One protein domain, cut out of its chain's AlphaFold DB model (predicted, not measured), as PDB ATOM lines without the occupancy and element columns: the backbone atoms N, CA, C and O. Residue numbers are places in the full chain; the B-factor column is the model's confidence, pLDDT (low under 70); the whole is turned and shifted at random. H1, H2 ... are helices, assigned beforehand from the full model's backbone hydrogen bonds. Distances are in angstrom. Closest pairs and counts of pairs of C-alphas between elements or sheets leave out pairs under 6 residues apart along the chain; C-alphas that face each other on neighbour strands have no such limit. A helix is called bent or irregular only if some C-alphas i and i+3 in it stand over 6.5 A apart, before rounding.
ATOM      1  N   ALA A  13     245.748 400.422 369.964       56.84
ATOM      2  CA  ALA A  13     244.794 401.096 370.846       56.84
ATOM      3  C   ALA A  13     243.407 401.221 370.190       56.84
ATOM      4  O   ALA A  13     242.392 401.003 370.849       56.84
ATOM      5  N   TYR A  14     243.355 401.488 368.880       55.59
ATOM      6  CA  TYR A  14     242.103 401.479 368.113       55.59
ATOM      7  C   TYR A  14     241.481 400.082 368.042       55.59
ATOM      8  O   TYR A  14     240.282 399.933 368.266       55.59
ATOM      9  N   LEU A  15     242.293 399.050 367.795       53.97
ATOM     10  CA  LEU A  15     241.826 397.664 367.789       53.97
ATOM     11  C   LEU A  15     241.318 397.241 369.176       53.97
ATOM     12  O   LEU A  15     240.262 396.632 369.259       53.97
ATOM     13  N   LEU A  16     241.982 397.614 370.271       53.81
ATOM     14  CA  LEU A  16     241.515 397.311 371.632       53.81
ATOM     15  C   LEU A  16     240.186 397.997 371.981       53.81
ATOM     16  O   LEU A  16     239.340 397.379 372.622       53.81
ATOM     17  N   VAL A  17     239.970 399.241 371.545       56.72
ATOM     18  CA  VAL A  17     238.697 399.956 371.760       56.72
ATOM     19  C   VAL A  17     237.571 399.354 370.915       56.72
ATOM     20  O   VAL A  17     236.465 399.153 371.424       56.72
ATOM     21  N   LEU A  18     237.853 399.013 369.652       57.88
ATOM     22  CA  LEU A  18     236.902 398.327 368.780       57.88
ATOM     23  C   LEU A  18     236.583 396.928 369.337       57.88
ATOM     24  O   LEU A  18     235.445 396.656 369.688       57.88
ATOM     25  N   PHE A  19     237.560 396.052 369.543       57.09
ATOM     26  CA  PHE A  19     237.292 394.693 370.027       57.09
ATOM     27  C   PHE A  19     236.768 394.637 371.473       57.09
ATOM     28  O   PHE A  19     235.915 393.801 371.768       57.09
ATOM     29  N   GLY A  20     237.217 395.530 372.361       64.88
ATOM     30  CA  GLY A  20     236.832 395.525 373.775       64.88
ATOM     31  C   GLY A  20     235.398 395.989 374.036       64.88
ATOM     32  O   GLY A  20     234.726 395.420 374.893       64.88
ATOM     33  N   ASN A  21     234.904 396.979 373.282       73.75
ATOM     34  CA  ASN A  21     233.589 397.580 373.536       73.75
ATOM     35  C   ASN A  21     232.570 397.330 372.420       73.75
ATOM     36  O   ASN A  21     231.385 397.168 372.720       73.75
ATOM     37  N   PHE A  22     232.991 397.285 371.150       81.44
ATOM     38  CA  PHE A  22     232.064 397.114 370.027       81.44
ATOM     39  C   PHE A  22     231.484 395.706 370.001       81.44
ATOM     40  O   PHE A  22     230.269 395.560 370.047       81.44
ATOM     41  N   VAL A  23     232.331 394.672 369.993       81.69
ATOM     42  CA  VAL A  23     231.899 393.268 369.862       81.69
ATOM     43  C   VAL A  23     230.882 392.854 370.939       81.69
ATOM     44  O   VAL A  23     229.793 392.405 370.572       81.69
ATOM     45  N   PRO A  24     231.139 393.041 372.250       87.19
ATOM     46  CA  PRO A  24     230.155 392.680 373.271       87.19
ATOM     47  C   PRO A  24     228.889 393.549 373.226       87.19
ATOM     48  O   PRO A  24     227.806 393.063 373.555       87.19
ATOM     49  N   SER A  25     228.985 394.816 372.811       86.50
ATOM     50  CA  SER A  25     227.806 395.683 372.660       86.50
ATOM     51  C   SER A  25     226.963 395.296 371.444       86.50
ATOM     52  O   SER A  25     225.738 395.292 371.530       86.50
ATOM     53  N   ALA A  26     227.606 394.912 370.341       86.69
ATOM     54  CA  ALA A  26     226.956 394.465 369.116       86.69
ATOM     55  C   ALA A  26     226.238 393.132 369.344       86.69
ATOM     56  O   ALA A  26     225.088 392.988 368.942       86.69
ATOM     57  N   ALA A  27     226.859 392.199 370.072       87.81
ATOM     58  CA  ALA A  27     226.217 390.945 370.465       87.81
ATOM     59  C   ALA A  27     224.961 391.186 371.324       87.81
ATOM     60  O   ALA A  27     223.921 390.572 371.092       87.81
ATOM     61  N   LYS A  28     225.026 392.120 372.285       92.06
ATOM     62  CA  LYS A  28     223.861 392.510 373.099       92.06
ATOM     63  C   LYS A  28     222.757 393.158 372.264       92.06
ATOM     64  O   LYS A  28     221.587 392.885 372.518       92.06
ATOM     65  N   LEU A  29     223.111 394.006 371.298       92.38
ATOM     66  CA  LEU A  29     222.136 394.628 370.403       92.38
ATOM     67  C   LEU A  29     221.475 393.588 369.494       92.38
ATOM     68  O   LEU A  29     220.253 393.561 369.406       92.38
ATOM     69  N   ALA A  30     222.264 392.709 368.874       91.06
ATOM     70  CA  ALA A  30     221.749 391.623 368.047       91.06
ATOM     71  C   ALA A  30     220.776 390.745 368.845       91.06
ATOM     72  O   ALA A  30     219.658 390.516 368.399       91.06
ATOM     73  N   GLY A  31     221.150 390.356 370.070       91.12
ATOM     74  CA  GLY A  31     220.261 389.616 370.966       91.12
ATOM     75  C   GLY A  31     218.965 390.366 371.292       91.12
ATOM     76  O   GLY A  31     217.900 389.755 371.311       91.12
ATOM     77  N   ALA A  32     219.025 391.685 371.500       92.38
ATOM     78  CA  ALA A  32     217.834 392.499 371.742       92.38
ATOM     79  C   ALA A  32     216.915 392.575 370.510       92.38
ATOM     80  O   ALA A  32     215.707 392.408 370.654       92.38
ATOM     81  N   ILE A  33     217.471 392.760 369.307       90.06
ATOM     82  CA  ILE A  33     216.708 392.776 368.048       90.06
ATOM     83  C   ILE A  33     216.059 391.411 367.801       90.06
ATOM     84  O   ILE A  33     214.869 391.352 367.489       90.06
ATOM     85  N   THR A  34     216.800 390.314 367.982       90.31
ATOM     86  CA  THR A  34     216.270 388.950 367.839       90.31
ATOM     87  C   THR A  34     215.133 388.699 368.825       90.31
ATOM     88  O   THR A  34     214.029 388.367 368.398       90.31
ATOM     89  N   ALA A  35     215.353 388.951 370.120       88.19
ATOM     90  CA  ALA A  35     214.332 388.747 371.145       88.19
ATOM     91  C   ALA A  35     213.085 389.611 370.897       88.19
ATOM     92  O   ALA A  35     211.955 389.150 371.058       88.19
ATOM     93  N   PHE A  36     213.273 390.861 370.467       87.62
ATOM     94  CA  PHE A  36     212.173 391.747 370.100       87.62
ATOM     95  C   PHE A  36     211.370 391.200 368.914       87.62
ATOM     96  O   PHE A  36     210.138 391.155 368.958       87.62
ATOM     97  N   THR A  37     212.073 390.724 367.885       85.56
ATOM     98  CA  THR A  37     211.473 390.140 366.682       85.56
ATOM     99  C   THR A  37     210.649 388.899 367.034       85.56
ATOM    100  O   THR A  37     209.464 388.822 366.704       85.56
ATOM    101  N   GLU A  38     211.219 387.969 367.793       83.19
ATOM    102  CA  GLU A  38     210.546 386.733 368.208       83.19
ATOM    103  C   GLU A  38     209.321 386.995 369.097       83.19
ATOM    104  O   GLU A  38     208.250 386.422 368.885       83.19
ATOM    105  N   LEU A  39     209.443 387.887 370.085       78.06
ATOM    106  CA  LEU A  39     208.377 388.118 371.062       78.06
ATOM    107  C   LEU A  39     207.212 388.941 370.507       78.06
ATOM    108  O   LEU A  39     206.072 388.748 370.946       78.06
ATOM    109  N   LYS A  40     207.487 389.903 369.620       72.31
ATOM    110  CA  LYS A  40     206.510 390.935 369.238       72.31
ATOM    111  C   LYS A  40     206.095 390.860 367.779       72.31
ATOM    112  O   LYS A  40     204.901 390.962 367.505       72.31
ATOM    113  N   ILE A  41     207.028 390.616 366.861       71.12
ATOM    114  CA  ILE A  41     206.730 390.602 365.422       71.12
ATOM    115  C   ILE A  41     205.940 389.347 365.055       71.12
ATOM    116  O   ILE A  41     204.907 389.459 364.401       71.12
ATOM    117  N   VAL A  42     206.313 388.178 365.585       70.00
ATOM    118  CA  VAL A  42     205.616 386.901 365.315       70.00
ATOM    119  C   VAL A  42     204.131 386.925 365.725       70.00
ATOM    120  O   VAL A  42     203.319 386.162 365.205       70.00
ATOM    121  N   ARG A  43     203.736 387.813 366.646       67.50
ATOM    122  CA  ARG A  43     202.368 387.877 367.196       67.50
ATOM    123  C   ARG A  43     201.440 388.847 366.463       67.50
ATOM    124  O   ARG A  43     200.259 388.942 366.802       67.50
ATOM    125  N   VAL A  44     201.953 389.572 365.475       73.00
ATOM    126  CA  VAL A  44     201.211 390.558 364.686       73.00
ATOM    127  C   VAL A  44     201.083 390.022 363.257       73.00
ATOM    128  O   VAL A  44     201.999 389.408 362.729       73.00
ATOM    129  N   ARG A  45     199.923 390.206 362.618       77.50
ATOM    130  CA  ARG A  45     199.751 389.925 361.186       77.50
ATOM    131  C   ARG A  45     200.321 391.089 360.368       77.50
ATOM    132  O   ARG A  45     199.712 392.155 360.359       77.50
ATOM    133  N   TRP A  46     201.458 390.881 359.726       82.56
ATOM    134  CA  TRP A  46     202.129 391.890 358.904       82.56
ATOM    135  C   TRP A  46     201.705 391.769 357.445       82.56
ATOM    136  O   TRP A  46     201.525 390.654 356.943       82.56
ATOM    137  N   GLU A  47     201.569 392.903 356.774       84.69
ATOM    138  CA  GLU A  47     201.555 392.974 355.316       84.69
ATOM    139  C   GLU A  47     202.964 393.269 354.783       84.69
ATOM    140  O   GLU A  47     203.825 393.698 355.552       84.69
ATOM    141  N   PRO A  48     203.240 393.023 353.487       85.56
ATOM    142  CA  PRO A  48     204.572 393.230 352.918       85.56
ATOM    143  C   PRO A  48     205.148 394.629 353.180       85.56
ATOM    144  O   PRO A  48     206.319 394.744 353.535       85.56
ATOM    145  N   ASP A  49     204.315 395.667 353.086       85.12
ATOM    146  CA  ASP A  49     204.730 397.053 353.325       85.12
ATOM    147  C   ASP A  49     205.114 397.282 354.798       85.12
ATOM    148  O   ASP A  49     206.128 397.912 355.087       85.12
ATOM    149  N   ASP A  50     204.395 396.666 355.741       86.44
ATOM    150  CA  ASP A  50     204.721 396.757 357.170       86.44
ATOM    151  C   ASP A  50     206.064 396.098 357.495       86.44
ATOM    152  O   ASP A  50     206.807 396.554 358.367       86.44
ATOM    153  N   VAL A  51     206.372 394.988 356.814       87.62
ATOM    154  CA  VAL A  51     207.660 394.301 356.966       87.62
ATOM    155  C   VAL A  51     208.791 395.210 356.489       87.62
ATOM    156  O   VAL A  51     209.839 395.253 357.131       87.62
ATOM    157  N   MET A  52     208.580 395.961 355.406       86.06
ATOM    158  CA  MET A  52     209.565 396.922 354.911       86.06
ATOM    159  C   MET A  52     209.800 398.055 355.910       86.06
ATOM    160  O   MET A  52     210.954 398.324 356.243       86.06
ATOM    161  N   GLU A  53     208.741 398.655 356.454       87.50
ATOM    162  CA  GLU A  53     208.851 399.688 357.497       87.50
ATOM    163  C   GLU A  53     209.578 399.168 358.746       87.50
ATOM    164  O   GLU A  53     210.463 399.827 359.300       87.50
ATOM    165  N   PHE A  54     209.294 397.929 359.157       89.31
ATOM    166  CA  PHE A  54     210.020 397.284 360.249       89.31
ATOM    167  C   PHE A  54     211.515 397.110 359.939       89.31
ATOM    168  O   PHE A  54     212.360 397.379 360.795       89.31
ATOM    169  N   VAL A  55     211.868 396.687 358.722       89.44
ATOM    170  CA  VAL A  55     213.271 396.560 358.298       89.44
ATOM    171  C   VAL A  55     213.968 397.923 358.279       89.44
ATOM    172  O   VAL A  55     215.117 398.019 358.716       89.44
ATOM    173  N   TYR A  56     213.288 398.986 357.838       88.31
ATOM    174  CA  TYR A  56     213.822 400.349 357.915       88.31
ATOM    175  C   TYR A  56     214.092 400.775 359.355       88.31
ATOM    176  O   TYR A  56     215.166 401.309 359.642       88.31
ATOM    177  N   TRP A  57     213.182 400.465 360.276       93.81
ATOM    178  CA  TRP A  57     213.399 400.704 361.699       93.81
ATOM    179  C   TRP A  57     214.614 399.938 362.249       93.81
ATOM    180  O   TRP A  57     215.457 400.533 362.926       93.81
ATOM    181  N   VAL A  58     214.768 398.648 361.922       91.31
ATOM    182  CA  VAL A  58     215.955 397.863 362.321       91.31
ATOM    183  C   VAL A  58     217.237 398.500 361.778       91.31
ATOM    184  O   VAL A  58     218.223 398.621 362.509       91.31
ATOM    185  N   ASN A  59     217.229 398.940 360.518       90.62
ATOM    186  CA  ASN A  59     218.374 399.612 359.907       90.62
ATOM    187  C   ASN A  59     218.723 400.922 360.623       90.62
ATOM    188  O   ASN A  59     219.899 401.148 360.902       90.62
ATOM    189  N   ASP A  60     217.737 401.742 360.991       91.81
ATOM    190  CA  ASP A  60     217.974 402.963 361.770       91.81
ATOM    191  C   ASP A  60     218.563 402.648 363.158       91.81
ATOM    192  O   ASP A  60     219.509 403.303 363.601       91.81
ATOM    193  N   VAL A  61     218.093 401.596 363.839       92.06
ATOM    194  CA  VAL A  61     218.690 401.141 365.111       92.06
ATOM    195  C   VAL A  61     220.165 400.754 364.923       92.06
ATOM    196  O   VAL A  61     221.021 401.178 365.708       92.06
ATOM    197  N   LEU A  62     220.490 400.000 363.869       88.38
ATOM    198  CA  LEU A  62     221.867 399.607 363.545       88.38
ATOM    199  C   LEU A  62     222.741 400.809 363.148       88.38
ATOM    200  O   LEU A  62     223.903 400.896 363.558       88.38
ATOM    201  N   GLU A  63     222.196 401.767 362.400       87.94
ATOM    202  CA  GLU A  63     222.899 402.987 362.001       87.94
ATOM    203  C   GLU A  63     223.191 403.886 363.209       87.94
ATOM    204  O   GLU A  63     224.316 404.379 363.372       87.94
ATOM    205  N   LYS A  64     222.220 404.051 364.117       89.38
ATOM    206  CA  LYS A  64     222.430 404.771 365.379       89.38
ATOM    207  C   LYS A  64     223.473 404.085 366.242       89.38
ATOM    208  O   LYS A  64     224.314 404.780 366.812       89.38
ATOM    209  N   PHE A  65     223.478 402.754 366.291       89.25
ATOM    210  CA  PHE A  65     224.506 401.992 366.996       89.25
ATOM    211  C   PHE A  65     225.893 402.258 366.405       89.25
ATOM    212  O   PHE A  65     226.796 402.657 367.139       89.25
ATOM    213  N   SER A  66     226.052 402.144 365.085       86.19
ATOM    214  CA  SER A  66     227.306 402.472 364.386       86.19
ATOM    215  C   SER A  66     227.760 403.915 364.660       86.19
ATOM    216  O   SER A  66     228.934 404.189 364.935       86.19
ATOM    217  N   SER A  67     226.809 404.849 364.700       85.06
ATOM    218  CA  SER A  67     227.064 406.260 364.995       85.06
ATOM    219  C   SER A  67     227.632 406.500 366.402       85.06
ATOM    220  O   SER A  67     228.381 407.460 366.592       85.06
ATOM    221  N   THR A  68     227.341 405.624 367.376       86.25
ATOM    222  CA  THR A  68     227.921 405.714 368.735       86.25
ATOM    223  C   THR A  68     229.427 405.434 368.757       86.25
ATOM    224  O   THR A  68     230.152 406.032 369.547       86.25
ATOM    225  N   PHE A  69     229.930 404.589 367.850       80.62
ATOM    226  CA  PHE A  69     231.352 404.226 367.777       80.62
ATOM    227  C   PHE A  69     232.152 405.103 366.814       80.62
ATOM    228  O   PHE A  69     233.367 405.223 366.950       80.62
ATOM    229  N   THR A  70     231.481 405.757 365.864       81.12
ATOM    230  CA  THR A  70     232.109 406.737 364.960       81.12
ATOM    231  C   THR A  70     232.162 408.150 365.551       81.12
ATOM    232  O   THR A  70     232.650 409.067 364.894       81.12
ATOM    233  N   GLY A  71     231.654 408.347 366.776       77.94
ATOM    234  CA  GLY A  71     231.593 409.651 367.445       77.94
ATOM    235  C   GLY A  71     230.572 410.620 366.839       77.94
ATOM    236  O   GLY A  71     230.577 411.802 367.169       77.94
ATOM    237  N   ARG A  72     229.695 410.136 365.949       75.75
ATOM    238  CA  ARG A  72     228.642 410.931 365.292       75.75
ATOM    239  C   ARG A  72     227.355 411.025 366.111       75.75
ATOM    240  O   ARG A  72     226.468 411.796 365.763       75.75
ATOM    241  N   SER A  73     227.245 410.239 367.178       83.88
ATOM    242  CA  SER A  73     226.112 410.233 368.101       83.88
ATOM    243  C   SER A  73     226.586 410.475 369.529       83.88
ATOM    244  O   SER A  73     227.644 409.996 369.931       83.88
ATOM    245  N   ASN A  74     225.775 411.192 370.305       87.44
ATOM    246  CA  ASN A  74     225.949 411.348 371.750       87.44
ATOM    247  C   ASN A  74     225.335 410.185 372.552       87.44
ATOM    248  O   ASN A  74     225.496 410.131 373.771       87.44
ATOM    249  N   MET A  75     224.624 409.272 371.887       88.69
ATOM    250  CA  MET A  75     224.018 408.112 372.530       88.69
ATOM    251  C   MET A  75     225.075 407.082 372.916       88.69
ATOM    252  O   MET A  75     226.035 406.836 372.186       88.69
ATOM    253  N   GLN A  76     224.847 406.420 374.044       89.62
ATOM    254  CA  GLN A  76     225.585 405.225 374.422       89.62
ATOM    255  C   GLN A  76     225.003 403.983 373.729       89.62
ATOM    256  O   GLN A  76     223.789 403.917 373.511       89.62
ATOM    257  N   PRO A  77     225.818 402.946 373.456       88.38
ATOM    258  CA  PRO A  77     225.343 401.686 372.879       88.38
ATOM    259  C   PRO A  77     224.165 401.052 373.638       88.38
ATOM    260  O   PRO A  77     223.277 400.458 373.030       88.38
ATOM    261  N   SER A  78     224.121 401.209 374.967       89.94
ATOM    262  CA  SER A  78     223.003 400.741 375.795       89.94
ATOM    263  C   SER A  78     221.700 401.480 375.498       89.94
ATOM    264  O   SER A  78     220.665 400.836 375.416       89.94
ATOM    265  N   GLN A  79     221.751 402.795 375.274       91.62
ATOM    266  CA  GLN A  79     220.567 403.597 374.950       91.62
ATOM    267  C   GLN A  79     220.012 403.237 373.571       91.62
ATOM    268  O   GLN A  79     218.802 403.228 373.381       91.62
ATOM    269  N   VAL A  80     220.886 402.895 372.616       92.25
ATOM    270  CA  VAL A  80     220.447 402.393 371.307       92.25
ATOM    271  C   VAL A  80     219.765 401.033 371.446       92.25
ATOM    272  O   VAL A  80     218.724 400.816 370.843       92.25
ATOM    273  N   ARG A  81     220.298 400.135 372.283       92.38
ATOM    274  CA  ARG A  81     219.643 398.853 372.592       92.38
ATOM    275  C   ARG A  81     218.275 399.049 373.251       92.38
ATOM    276  O   ARG A  81     217.354 398.300 372.946       92.38
ATOM    277  N   ASP A  82     218.125 400.043 374.120       92.12
ATOM    278  CA  ASP A  82     216.853 400.316 374.801       92.12
ATOM    279  C   ASP A  82     215.748 400.781 373.824       92.12
ATOM    280  O   ASP A  82     214.568 400.743 374.171       92.12
ATOM    281  N   ARG A  83     216.103 401.122 372.573       93.19
ATOM    282  CA  ARG A  83     215.142 401.336 371.479       93.19
ATOM    283  C   ARG A  83     214.473 400.061 370.983       93.19
ATOM    284  O   ARG A  83     213.451 400.165 370.322       93.19
ATOM    285  N   CYS A  84     214.989 398.866 371.284       90.12
ATOM    286  CA  CYS A  84     214.304 397.599 370.999       90.12
ATOM    287  C   CYS A  84     213.103 397.408 371.949       90.12
ATOM    288  O   CYS A  84     213.048 396.467 372.744       90.12
ATOM    289  N   HIS A  85     212.156 398.343 371.895       88.94
ATOM    290  CA  HIS A  85     210.999 398.458 372.765       88.94
ATOM    291  C   HIS A  85     209.786 398.954 371.972       88.94
ATOM    292  O   HIS A  85     209.919 399.688 370.998       88.94
ATOM    293  N   ILE A  86     208.584 398.581 372.416       83.06
ATOM    294  CA  ILE A  86     207.335 398.960 371.737       83.06
ATOM    295  C   ILE A  86     207.066 400.472 371.768       83.06
ATOM    296  O   ILE A  86     206.355 400.997 370.920       83.06
ATOM    297  N   ASP A  87     207.655 401.157 372.747       85.88
ATOM    298  CA  ASP A  87     207.517 402.601 372.934       85.88
ATOM    299  C   ASP A  87     208.539 403.415 372.128       85.88
ATOM    300  O   ASP A  87     208.501 404.646 372.200       85.88
ATOM    301  N   ASP A  88     209.437 402.769 371.369       89.81
ATOM    302  CA  ASP A  88     210.307 403.490 370.435       89.81
ATOM    303  C   ASP A  88     209.416 404.201 369.405       89.81
ATOM    304  O   ASP A  88     208.631 403.534 368.724       89.81
ATOM    305  N   PRO A  89     209.466 405.545 369.307       91.06
ATOM    306  CA  PRO A  89     208.462 406.296 368.561       91.06
ATOM    307  C   PRO A  89     208.274 405.843 367.105       91.06
ATOM    308  O   PRO A  89     207.116 405.661 366.727       91.06
ATOM    309  N   PRO A  90     209.345 405.581 366.322       88.94
ATOM    310  CA  PRO A  90     209.201 405.076 364.957       88.94
ATOM    311  C   PRO A  90     208.511 403.706 364.893       88.94
ATOM    312  O   PRO A  90     207.632 403.492 364.070       88.94
ATOM    313  N   TYR A  91     208.847 402.778 365.794       88.62
ATOM    314  CA  TYR A  91     208.188 401.469 365.818       88.62
ATOM    315  C   TYR A  91     206.713 401.569 366.234       88.62
ATOM    316  O   TYR A  91     205.852 400.856 365.711       88.62
ATOM    317  N   ARG A  92     206.400 402.470 367.171       88.69
ATOM    318  CA  ARG A  92     205.023 402.712 367.608       88.69
ATOM    319  C   ARG A  92     204.145 403.231 366.470       88.69
ATOM    320  O   ARG A  92     202.985 402.837 366.402       88.69
ATOM    321  N   GLU A  93     204.683 404.080 365.601       88.12
ATOM    322  CA  GLU A  93     203.981 404.597 364.420       88.12
ATOM    323  C   GLU A  93     203.597 403.460 363.461       88.12
ATOM    324  O   GLU A  93     202.419 403.303 363.143       88.12
TER     325      GLU A  93
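AT A GLANCE: This is residues 13 to 93 of the 171 residues of an uncharacterized protein of Phytophthora palmivora var. palmivora (UniProt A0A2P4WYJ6). Two long helical stretches, H1b, the second arm of the bent helix H1, and H2, run side by side in opposite ways, with short H3 packed on both and short H4 on H2; the first arm, H1a, makes one end of the length. The 81 printed residues hold four named helices, H1 to H4 in order, and no named strand: all helix. The rod spans 47 by 21 by 20 A, only just compact, close to loose, with a radius of gyration of the C-alphas of 13.9 A.

HOW THE PARTS SIT: H1, residues 13 to 41, is one helix by its hydrogen bonds but bent, C-alphas 20 and 23 being 6.7 A apart; arms H1a, residues 13 to 20, and H1b, residues 23 to 41, stand at a shallow tilt of 34.7 degrees, only just short of steep. H1b and H2, residues 48 to 69, are close but not clearly touching, closest C-alphas Ile 33 and Val 58, 7.7 A, at a shallow tilt of 20 degrees, opposite ways. H3, residues 77 to 81, touches residues 25 to 32 alone of H1b, closest C-alphas Leu 29 and Arg 81, 5.4 A, and residues 61 to 68 alone of H2, closest Phe 65 and Val 80, 5.9 A. H4, residues 89 to 93, only just touches H2, at residues 54 to 57 alone, with 3 pairs of C-alphas within 8 A, closest Trp 57 and Tyr 91, 6.7 A. Every O i to N i+4 pair is within hydrogen-bond range in H1a, H1b, H3 and H4, and 17 of 18 in H2.

IN THESE COORDINATES: H1a begins at C-alpha 13, (244.794, 401.096, 370.846); H1b measures 25.7 A and H2 32.5 A from first to last C-alpha. H4 ends at C-alpha 93, (203.981, 404.597, 364.420).

THE WHOLE: The C-alphas farthest apart, Ala 13 and Arg 45, are 47.4 A apart. The printed part has no cut, and its three links are short. Residues 13 to 20 and 43 have pLDDT under 70.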